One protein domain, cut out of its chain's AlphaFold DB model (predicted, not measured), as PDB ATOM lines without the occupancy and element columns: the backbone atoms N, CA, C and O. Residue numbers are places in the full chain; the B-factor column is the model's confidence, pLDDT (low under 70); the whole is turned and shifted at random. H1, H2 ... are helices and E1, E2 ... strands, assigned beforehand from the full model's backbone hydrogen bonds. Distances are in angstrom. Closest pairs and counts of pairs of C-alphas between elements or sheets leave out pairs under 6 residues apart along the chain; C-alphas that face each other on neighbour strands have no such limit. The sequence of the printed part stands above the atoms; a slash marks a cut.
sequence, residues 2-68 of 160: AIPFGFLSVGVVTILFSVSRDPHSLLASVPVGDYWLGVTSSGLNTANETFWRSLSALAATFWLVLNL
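AT A GLANCE: This is residues 2 to 68 of the 160 residues of the protein "Cobalt transport protein CbiQ" of Citrobacter koseri (UniProt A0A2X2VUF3). Two helices, H1 and the much longer H2, run side by side in opposite directions, and a small three-stranded sheet makes a head at one end; at the other end, residues 59 to 68 stick out beyond H1. The 67 printed residues hold two named helices and three named strands, in the order H1, E1, E2, E3, H2. The sheet runs E1, E3, E2, antiparallel throughout; the class is mixed, helices and strands. The whole is a rod spanning 53 by 19 by 13 A, only just loose and close to extended, with a radius of gyration of the C-alphas of 15.8 A.

HOW THE PARTS SIT: H1, residues 2 to 16, touches H2, residues 41 to 67, which meets it with residues 43 to 54 alone. Their closest C-alphas, those of Leu 16 and Gly 43, are 5.4 A apart. They run opposite ways at a shallow tilt of 19 degrees. In both, every O i to N i+4 pair is within hydrogen-bond range. E1, residues 18 to 20, is antiparallel to E3, residues 35 to 40, with N 20 and O 36 3.2 A apart. E2, residues 26 to 32, forms a hairpin with E3, where N 30 and O 37 are 2.9 A apart. H2 is on the sheet but only grazes it, with residues 41 to 46. H1 and E2 are apart.

IN THESE COORDINATES: H1 begins at C-alpha 2 (176.361, 144.889, 95.103) and is 20.9 A long. E1 measures 6.2 A, E2 14.0 A and E3 14.0 A. H2 measures 39.3 A, ending at C-alpha 67 (195.110, 154.800, 93.872).

THE WHOLE: The farthest C-alphas, those of Gly 33 and Leu 68, are 53.2 A apart. The printed part has no cut, and its four links are tight. Residues 16 to 39 and residue 41 have pLDDT under 70.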
ATOM      1  N   ALA A   2     177.716 145.102  94.571       72.31
ATOM      2  CA  ALA A   2     176.361 144.889  95.103       72.31
ATOM      3  C   ALA A   2     176.304 144.654  96.630       72.31
ATOM      4  O   ALA A   2     175.338 145.051  97.270       72.31
ATOM      5  N   ILE A   3     177.347 144.054  97.219       80.06
ATOM      6  CA  ILE A   3     177.346 143.658  98.638       80.06
ATOM      7  C   ILE A   3     177.345 144.878  99.587       80.06
ATOM      8  O   ILE A   3     176.454 144.941 100.431       80.06
ATOM      9  N   PRO A   4     178.241 145.885  99.452       80.88
ATOM     10  CA  PRO A   4     178.198 147.067 100.321       80.88
ATOM     11  C   PRO A   4     176.925 147.901 100.157       80.88
ATOM     12  O   PRO A   4     176.367 148.359 101.148       80.88
ATOM     13  N   PHE A   5     176.436 148.065  98.923       82.31
ATOM     14  CA  PHE A   5     175.192 148.795  98.666       82.31
ATOM     15  C   PHE A   5     173.970 148.076  99.247       82.31
ATOM     16  O   PHE A   5     173.113 148.733  99.827       82.31
ATOM     17  N   GLY A   6     173.913 146.744  99.145       84.12
ATOM     18  CA  GLY A   6     172.857 145.941  99.764       84.12
ATOM     19  C   GLY A   6     172.891 145.996 101.291       84.12
ATOM     20  O   GLY A   6     171.851 146.081 101.931       84.12
ATOM     21  N   PHE A   7     174.080 146.007 101.895       84.69
ATOM     22  CA  PHE A   7     174.208 146.185 103.342       84.69
ATOM     23  C   PHE A   7     173.743 147.577 103.791       84.69
ATOM     24  O   PHE A   7     173.003 147.706 104.764       84.69
ATOM     25  N   LEU A   8     174.138 148.618 103.056       85.81
ATOM     26  CA  LEU A   8     173.773 149.999 103.359       85.81
ATOM     27  C   LEU A   8     172.263 150.226 103.207       85.81
ATOM     28  O   LEU A   8     171.663 150.866 104.066       85.81
ATOM     29  N   SER A   9     171.632 149.660 102.173       83.25
ATOM     30  CA  SER A   9     170.181 149.759 101.996       83.25
ATOM     31  C   SER A   9     169.421 149.070 103.128       83.25
ATOM     32  O   SER A   9     168.508 149.674 103.684       83.25
ATOM     33  N   VAL A  10     169.829 147.862 103.531       85.38
ATOM     34  CA  VAL A  10     169.232 147.163 104.680       85.38
ATOM     35  C   VAL A  10     169.392 147.988 105.958       85.38
ATOM     36  O   VAL A  10     168.409 148.198 106.661       85.38
ATOM     37  N   GLY A  11     170.586 148.526 106.226       82.00
ATOM     38  CA  GLY A  11     170.841 149.347 107.412       82.00
ATOM     39  C   GLY A  11     169.998 150.625 107.459       82.00
ATOM     40  O   GLY A  11     169.422 150.947 108.495       82.00
ATOM     41  N   VAL A  12     169.861 151.325 106.332       81.88
ATOM     42  CA  VAL A  12     169.030 152.536 106.238       81.88
ATOM     43  C   VAL A  12     167.552 152.210 106.403       81.88
ATOM     44  O   VAL A  12     166.857 152.926 107.118       81.88
ATOM     45  N   VAL A  13     167.080 151.106 105.819       79.94
ATOM     46  CA  VAL A  13     165.711 150.611 106.020       79.94
ATOM     47  C   VAL A  13     165.468 150.305 107.501       79.94
ATOM     48  O   VAL A  13     164.466 150.751 108.048       79.94
ATOM     49  N   THR A  14     166.395 149.636 108.191       80.69
ATOM     50  CA  THR A  14     166.274 149.370 109.635       80.69
ATOM     51  C   THR A  14     166.222 150.649 110.473       80.69
ATOM     52  O   THR A  14     165.446 150.715 111.416       80.69
ATOM     53  N   ILE A  15     167.010 151.677 110.141       75.62
ATOM     54  CA  ILE A  15     166.991 152.961 110.866       75.62
ATOM     55  C   ILE A  15     165.687 153.728 110.601       75.62
ATOM     56  O   ILE A  15     165.160 154.391 111.494       75.62
ATOM     57  N   LEU A  16     165.161 153.629 109.379       69.94
ATOM     58  CA  LEU A  16     163.930 154.296 108.966       69.94
ATOM     59  C   LEU A  16     162.693 153.675 109.635       69.94
ATOM     60  O   LEU A  16     161.762 154.394 109.996       69.94
ATOM     61  N   PHE A  17     162.710 152.358 109.857       66.38
ATOM     62  CA  PHE A  17     161.702 151.635 110.629       66.38
ATOM     63  C   PHE A  17     162.096 151.562 112.110       66.38
ATOM     64  O   PHE A  17     162.624 150.559 112.586       66.38
ATOM     65  N   SER A  18     161.812 152.629 112.857       63.47
ATOM     66  CA  SER A  18     161.985 152.639 114.311       63.47
ATOM     67  C   SER A  18     160.714 152.150 115.020       63.47
ATOM     68  O   SER A  18     159.594 152.484 114.631       63.47
ATOM     69  N   VAL A  19     160.883 151.344 116.068       56.88
ATOM     70  CA  VAL A  19     159.793 150.900 116.948       56.88
ATOM     71  C   VAL A  19     159.723 151.877 118.116       56.88
ATOM     72  O   VAL A  19     160.646 151.924 118.927       56.88
ATOM     73  N   SER A  20     158.648 152.658 118.206       53.28
ATOM     74  CA  SER A  20     158.449 153.617 119.300       53.28
ATOM     75  C   SER A  20     157.069 153.444 119.927       53.28
ATOM     76  O   SER A  20     156.111 153.071 119.257       53.28
ATOM     77  N   ARG A  21     156.957 153.676 121.238       48.78
ATOM     78  CA  ARG A  21     155.693 153.552 121.989       48.78
ATOM     79  C   ARG A  21     154.873 154.847 122.019       48.78
ATOM     80  O   ARG A  21     153.730 154.798 122.456       48.78
ATOM     81  N   ASP A  22     155.422 155.961 121.528       53.12
ATOM     82  CA  ASP A  22     154.807 157.290 121.635       53.12
ATOM     83  C   ASP A  22     154.068 157.716 120.346       53.12
ATOM     84  O   ASP A  22     154.717 157.960 119.324       53.12
ATOM     85  N   PRO A  23     152.726 157.875 120.370       51.91
ATOM     86  CA  PRO A  23     151.910 158.171 119.182       51.91
ATOM     87  C   PRO A  23     152.063 159.587 118.599       51.91
ATOM     88  O   PRO A  23     151.658 159.828 117.465       51.91
ATOM     89  N   HIS A  24     152.622 160.548 119.344       50.44
ATOM     90  CA  HIS A  24     152.590 161.971 118.968       50.44
ATOM     91  C   HIS A  24     153.733 162.441 118.048       50.44
ATOM     92  O   HIS A  24     153.711 163.585 117.599       50.44
ATOM     93  N   SER A  25     154.710 161.582 117.730       50.41
ATOM     94  CA  SER A  25     155.862 161.922 116.872       50.41
ATOM     95  C   SER A  25     155.950 161.116 115.564       50.41
ATOM     96  O   SER A  25     156.988 161.141 114.897       50.41
ATOM     97  N   LEU A  26     154.906 160.360 115.210       52.03
ATOM     98  CA  LEU A  26     154.894 159.415 114.085       52.03
ATOM     99  C   LEU A  26     154.071 159.972 112.908       52.03
ATOM    100  O   LEU A  26     152.895 160.277 113.064       52.03
ATOM    101  N   LEU A  27     154.684 160.095 111.723       54.22
ATOM    102  CA  LEU A  27     154.032 160.602 110.495       54.22
ATOM    103  C   LEU A  27     153.213 159.526 109.761       54.22
ATOM    104  O   LEU A  27     152.273 159.842 109.038       54.22
ATOM    105  N   ALA A  28     153.562 158.255 109.951       51.38
ATOM    106  CA  ALA A  28     152.792 157.099 109.510       51.38
ATOM    107  C   ALA A  28     153.095 155.946 110.469       51.38
ATOM    108  O   ALA A  28     154.260 155.583 110.644       51.38
ATOM    109  N   SER A  29     152.064 155.399 111.106       51.47
ATOM    110  CA  SER A  29     152.188 154.316 112.080       51.47
ATOM    111  C   SER A  29     151.280 153.158 111.693       51.47
ATOM    112  O   SER A  29     150.086 153.358 111.467       51.47
ATOM    113  N   VAL A  30     151.828 151.947 111.662       58.19
ATOM    114  CA  VAL A  30     151.041 150.715 111.602       58.19
ATOM    115  C   VAL A  30     151.017 150.132 113.018       58.19
ATOM    116  O   VAL A  30     152.088 149.873 113.578       58.19
ATOM    117  N   PRO A  31     149.836 149.956 113.638       55.41
ATOM    118  CA  PRO A  31     149.754 149.310 114.939       55.41
ATOM    119  C   PRO A  31     150.111 147.826 114.802       55.41
ATOM    120  O   PRO A  31     149.505 147.104 114.009       55.41
ATOM    121  N   VAL A  32     151.084 147.364 115.588       55.03
ATOM    122  CA  VAL A  32     151.428 145.943 115.728       55.03
ATOM    123  C   VAL A  32     151.337 145.601 117.218       55.03
ATOM    124  O   VAL A  32     152.326 145.640 117.947       55.03
ATOM    125  N   GLY A  33     150.121 145.307 117.691       62.97
ATOM    126  CA  GLY A  33     149.860 145.027 119.112       62.97
ATOM    127  C   GLY A  33     150.132 146.242 120.010       62.97
ATOM    128  O   GLY A  33     149.659 147.335 119.716       62.97
ATOM    129  N   ASP A  34     150.917 146.062 121.078       58.09
ATOM    130  CA  ASP A  34     151.280 147.114 122.053       58.09
ATOM    131  C   ASP A  34     152.433 148.037 121.595       58.09
ATOM    132  O   ASP A  34     152.940 148.854 122.370       58.09
ATOM    133  N   TYR A  35     152.896 147.898 120.348       57.91
ATOM    134  CA  TYR A  35     153.995 148.679 119.781       57.91
ATOM    135  C   TYR A  35     153.568 149.359 118.478       57.91
ATOM    136  O   TYR A  35     152.925 148.754 117.616       57.91
ATOM    137  N   TRP A  36     153.973 150.619 118.310       57.69
ATOM    138  CA  TRP A  36     153.739 151.373 117.085       57.69
ATOM    139  C   TRP A  36     154.999 151.324 116.223       57.69
ATOM    140  O   TRP A  36     156.073 151.790 116.610       57.69
ATOM    141  N   LEU A  37     154.871 150.718 115.045       58.66
ATOM    142  CA  LEU A  37     155.946 150.657 114.067       58.66
ATOM    143  C   LEU A  37     155.685 151.757 113.044       58.66
ATOM    144  O   LEU A  37     154.654 151.758 112.366       58.66
ATOM    145  N   GLY A  38     156.577 152.738 112.966       63.09
ATOM    146  CA  GLY A  38     156.354 153.866 112.078       63.09
ATOM    147  C   GLY A  38     157.557 154.773 111.920       63.09
ATOM    148  O   GLY A  38     158.583 154.626 112.579       63.09
ATOM    149  N   VAL A  39     157.426 155.706 110.986       64.44
ATOM    150  CA  VAL A  39     158.518 156.595 110.594       64.44
ATOM    151  C   VAL A  39     158.406 157.889 111.392       64.44
ATOM    152  O   VAL A  39     157.412 158.616 111.297       64.44
ATOM    153  N   THR A  40     159.432 158.178 112.187       70.62
ATOM    154  CA  THR A  40     159.588 159.460 112.882       70.62
ATOM    155  C   THR A  40     160.374 160.437 112.005       70.62
ATOM    156  O   THR A  40     161.248 160.043 111.228       70.62
ATOM    157  N   SER A  41     160.104 161.740 112.130       69.81
ATOM    158  CA  SER A  41     160.877 162.783 111.431       69.81
ATOM    159  C   SER A  41     162.359 162.778 111.837       69.81
ATOM    160  O   SER A  41     163.239 163.003 111.005       69.81
ATOM    161  N   SER A  42     162.647 162.439 113.098       75.50
ATOM    162  CA  SER A  42     164.004 162.223 113.610       75.50
ATOM    163  C   SER A  42     164.679 160.990 112.997       75.50
ATOM    164  O   SER A  42     165.866 161.048 112.665       75.50
ATOM    165  N   GLY A  43     163.933 159.900 112.781       75.06
ATOM    166  CA  GLY A  43     164.410 158.696 112.100       75.06
ATOM    167  C   GLY A  43     164.788 158.965 110.645       75.06
ATOM    168  O   GLY A  43     165.845 158.525 110.199       75.06
ATOM    169  N   LEU A  44     163.996 159.774 109.932       77.38
ATOM    170  CA  LEU A  44     164.298 160.173 108.554       77.38
ATOM    171  C   LEU A  44     165.603 160.986 108.456       77.38
ATOM    172  O   LEU A  44     166.436 160.713 107.591       77.38
ATOM    173  N   ASN A  45     165.805 161.953 109.358       83.19
ATOM    174  CA  ASN A  45     167.026 162.764 109.368       83.19
ATOM    175  C   ASN A  45     168.266 161.914 109.693       83.19
ATOM    176  O   ASN A  45     169.274 161.978 108.992       83.19
ATOM    177  N   THR A  46     168.156 161.043 110.701       83.12
ATOM    178  CA  THR A  46     169.239 160.130 111.106       83.12
ATOM    179  C   THR A  46     169.582 159.133 109.997       83.12
ATOM    180  O   THR A  46     170.757 158.868 109.731       83.12
ATOM    181  N   ALA A  47     168.570 158.596 109.310       83.56
ATOM    182  CA  ALA A  47     168.746 157.702 108.171       83.56
ATOM    183  C   ALA A  47     169.485 158.398 107.017       83.56
ATOM    184  O   ALA A  47     170.422 157.826 106.460       83.56
ATOM    185  N   ASN A  48     169.113 159.642 106.693       86.38
ATOM    186  CA  ASN A  48     169.768 160.432 105.652       86.38
ATOM    187  C   ASN A  48     171.230 160.757 106.005       86.38
ATOM    188  O   ASN A  48     172.121 160.542 105.184       86.38
ATOM    189  N   GLU A  49     171.504 161.212 107.231       88.81
ATOM    190  CA  GLU A  49     172.874 161.485 107.685       88.81
ATOM    191  C   GLU A  49     173.746 160.221 107.624       88.81
ATOM    192  O   GLU A  49     174.854 160.236 107.082       88.81
ATOM    193  N   THR A  50     173.217 159.096 108.108       88.75
ATOM    194  CA  THR A  50     173.926 157.810 108.104       88.75
ATOM    195  C   THR A  50     174.183 157.308 106.685       88.75
ATOM    196  O   THR A  50     175.272 156.795 106.412       88.75
ATOM    197  N   PHE A  51     173.221 157.480 105.770       88.31
ATOM    198  CA  PHE A  51     173.369 157.126 104.360       88.31
ATOM    199  C   PHE A  51     174.539 157.884 103.729       88.31
ATOM    200  O   PHE A  51     175.468 157.258 103.211       88.31
ATOM    201  N   TRP A  52     174.545 159.217 103.832       90.06
ATOM    202  CA  TRP A  52     175.599 160.046 103.245       90.06
ATOM    203  C   TRP A  52     176.959 159.788 103.881       90.06
ATOM    204  O   TRP A  52     177.937 159.592 103.163       90.06
ATOM    205  N   ARG A  53     177.027 159.691 105.213       91.38
ATOM    206  CA  ARG A  53     178.270 159.384 105.928       91.38
ATOM    207  C   ARG A  53     178.859 158.040 105.498       91.38
ATOM    208  O   ARG A  53     180.061 157.941 105.247       91.38
ATOM    209  N   SER A  54     178.019 157.013 105.392       91.31
ATOM    210  CA  SER A  54     178.447 155.674 104.979       91.31
ATOM    211  C   SER A  54     178.901 155.658 103.519       91.31
ATOM    212  O   SER A  54     179.932 155.065 103.202       91.31
ATOM    213  N   LEU A  55     178.186 156.360 102.634       90.38
ATOM    214  CA  LEU A  55     178.557 156.486 101.227       90.38
ATOM    215  C   LEU A  55     179.898 157.215 101.058       90.38
ATOM    216  O   LEU A  55     180.751 156.746 100.305       90.38
ATOM    217  N   SER A  56     180.123 158.306 101.795       93.00
ATOM    218  CA  SER A  56     181.398 159.029 101.799       93.00
ATOM    219  C   SER A  56     182.553 158.155 102.294       93.00
ATOM    220  O   SER A  56     183.613 158.139 101.671       93.00
ATOM    221  N   ALA A  57     182.353 157.380 103.366       92.31
ATOM    222  CA  ALA A  57     183.368 156.460 103.880       92.31
ATOM    223  C   ALA A  57     183.712 155.349 102.872       92.31
ATOM    224  O   ALA A  57     184.890 155.047 102.657       92.31
ATOM    225  N   LEU A  58     182.704 154.773 102.207       91.94
ATOM    226  CA  LEU A  58     182.904 153.785 101.144       91.94
ATOM    227  C   LEU A  58     183.665 154.386  99.959       91.94
ATOM    228  O   LEU A  58     184.635 153.788  99.492       91.94
ATOM    229  N   ALA A  59     183.263 155.572  99.502       91.81
ATOM    230  CA  ALA A  59     183.914 156.264  98.395       91.81
ATOM    231  C   ALA A  59     185.388 156.568  98.706       91.81
ATOM    232  O   ALA A  59     186.256 156.244  97.898       91.81
ATOM    233  N   ALA A  60     185.684 157.104  99.895       94.12
ATOM    234  CA  ALA A  60     187.052 157.378 100.335       94.12
ATOM    235  C   ALA A  60     187.900 156.097 100.420       94.12
ATOM    236  O   ALA A  60     189.047 156.076  99.974       94.12
ATOM    237  N   THR A  61     187.320 155.006 100.929       92.38
ATOM    238  CA  THR A  61     188.007 153.711 101.031       92.38
ATOM    239  C   THR A  61     188.335 153.142  99.652       92.38
ATOM    240  O   THR A  61     189.467 152.729  99.412       92.38
ATOM    241  N   PHE A  62     187.383 153.149  98.715       90.62
ATOM    242  CA  PHE A  62     187.641 152.675  97.352       90.62
ATOM    243  C   PHE A  62     188.634 153.557  96.611       90.62
ATOM    244  O   PHE A  62     189.492 153.035  95.902       90.62
ATOM    245  N   TRP A  63     188.553 154.873  96.798       93.94
ATOM    246  CA  TRP A  63     189.517 155.796  96.221       93.94
ATOM    247  C   TRP A  63     190.940 155.484  96.699       93.94
ATOM    248  O   TRP A  63     191.851 155.404  95.875       93.94
ATOM    249  N   LEU A  64     191.118 155.210  97.995       92.88
ATOM    250  CA  LEU A  64     192.399 154.785  98.557       92.88
ATOM    251  C   LEU A  64     192.866 153.462  97.942       92.88
ATOM    252  O   LEU A  64     193.980 153.394  97.439       92.88
ATOM    253  N   VAL A  65     192.022 152.427  97.925       91.81
ATOM    254  CA  VAL A  65     192.393 151.096  97.405       91.81
ATOM    255  C   VAL A  65     192.775 151.133  95.921       91.81
ATOM    256  O   VAL A  65     193.667 150.398  95.505       91.81
ATOM    257  N   LEU A  66     192.122 151.978  95.118       91.25
ATOM    258  CA  LEU A  66     192.387 152.086  93.681       91.25
ATOM    259  C   LEU A  66     193.645 152.896  93.350       91.25
ATOM    260  O   LEU A  66     194.293 152.608  92.347       91.25
ATOM    261  N   ASN A  67     193.987 153.901  94.160       92.94
ATOM    262  CA  ASN A  67     195.110 154.800  93.872       92.94
ATOM    263  C   ASN A  67     196.382 154.467  94.664       92.94
ATOM    264  O   ASN A  67     197.468 154.862  94.244       92.94
ATOM    265  N   LEU A  68     196.278 153.755  95.792       92.50
ATOM    266  CA  LEU A  68     197.402 153.478  96.686       92.50
ATOM    267  C   LEU A  68     197.874 152.015  96.565       92.50
ATOM    268  O   LEU A  68     197.306 151.127  97.206       92.50
TER     269      LEU A  68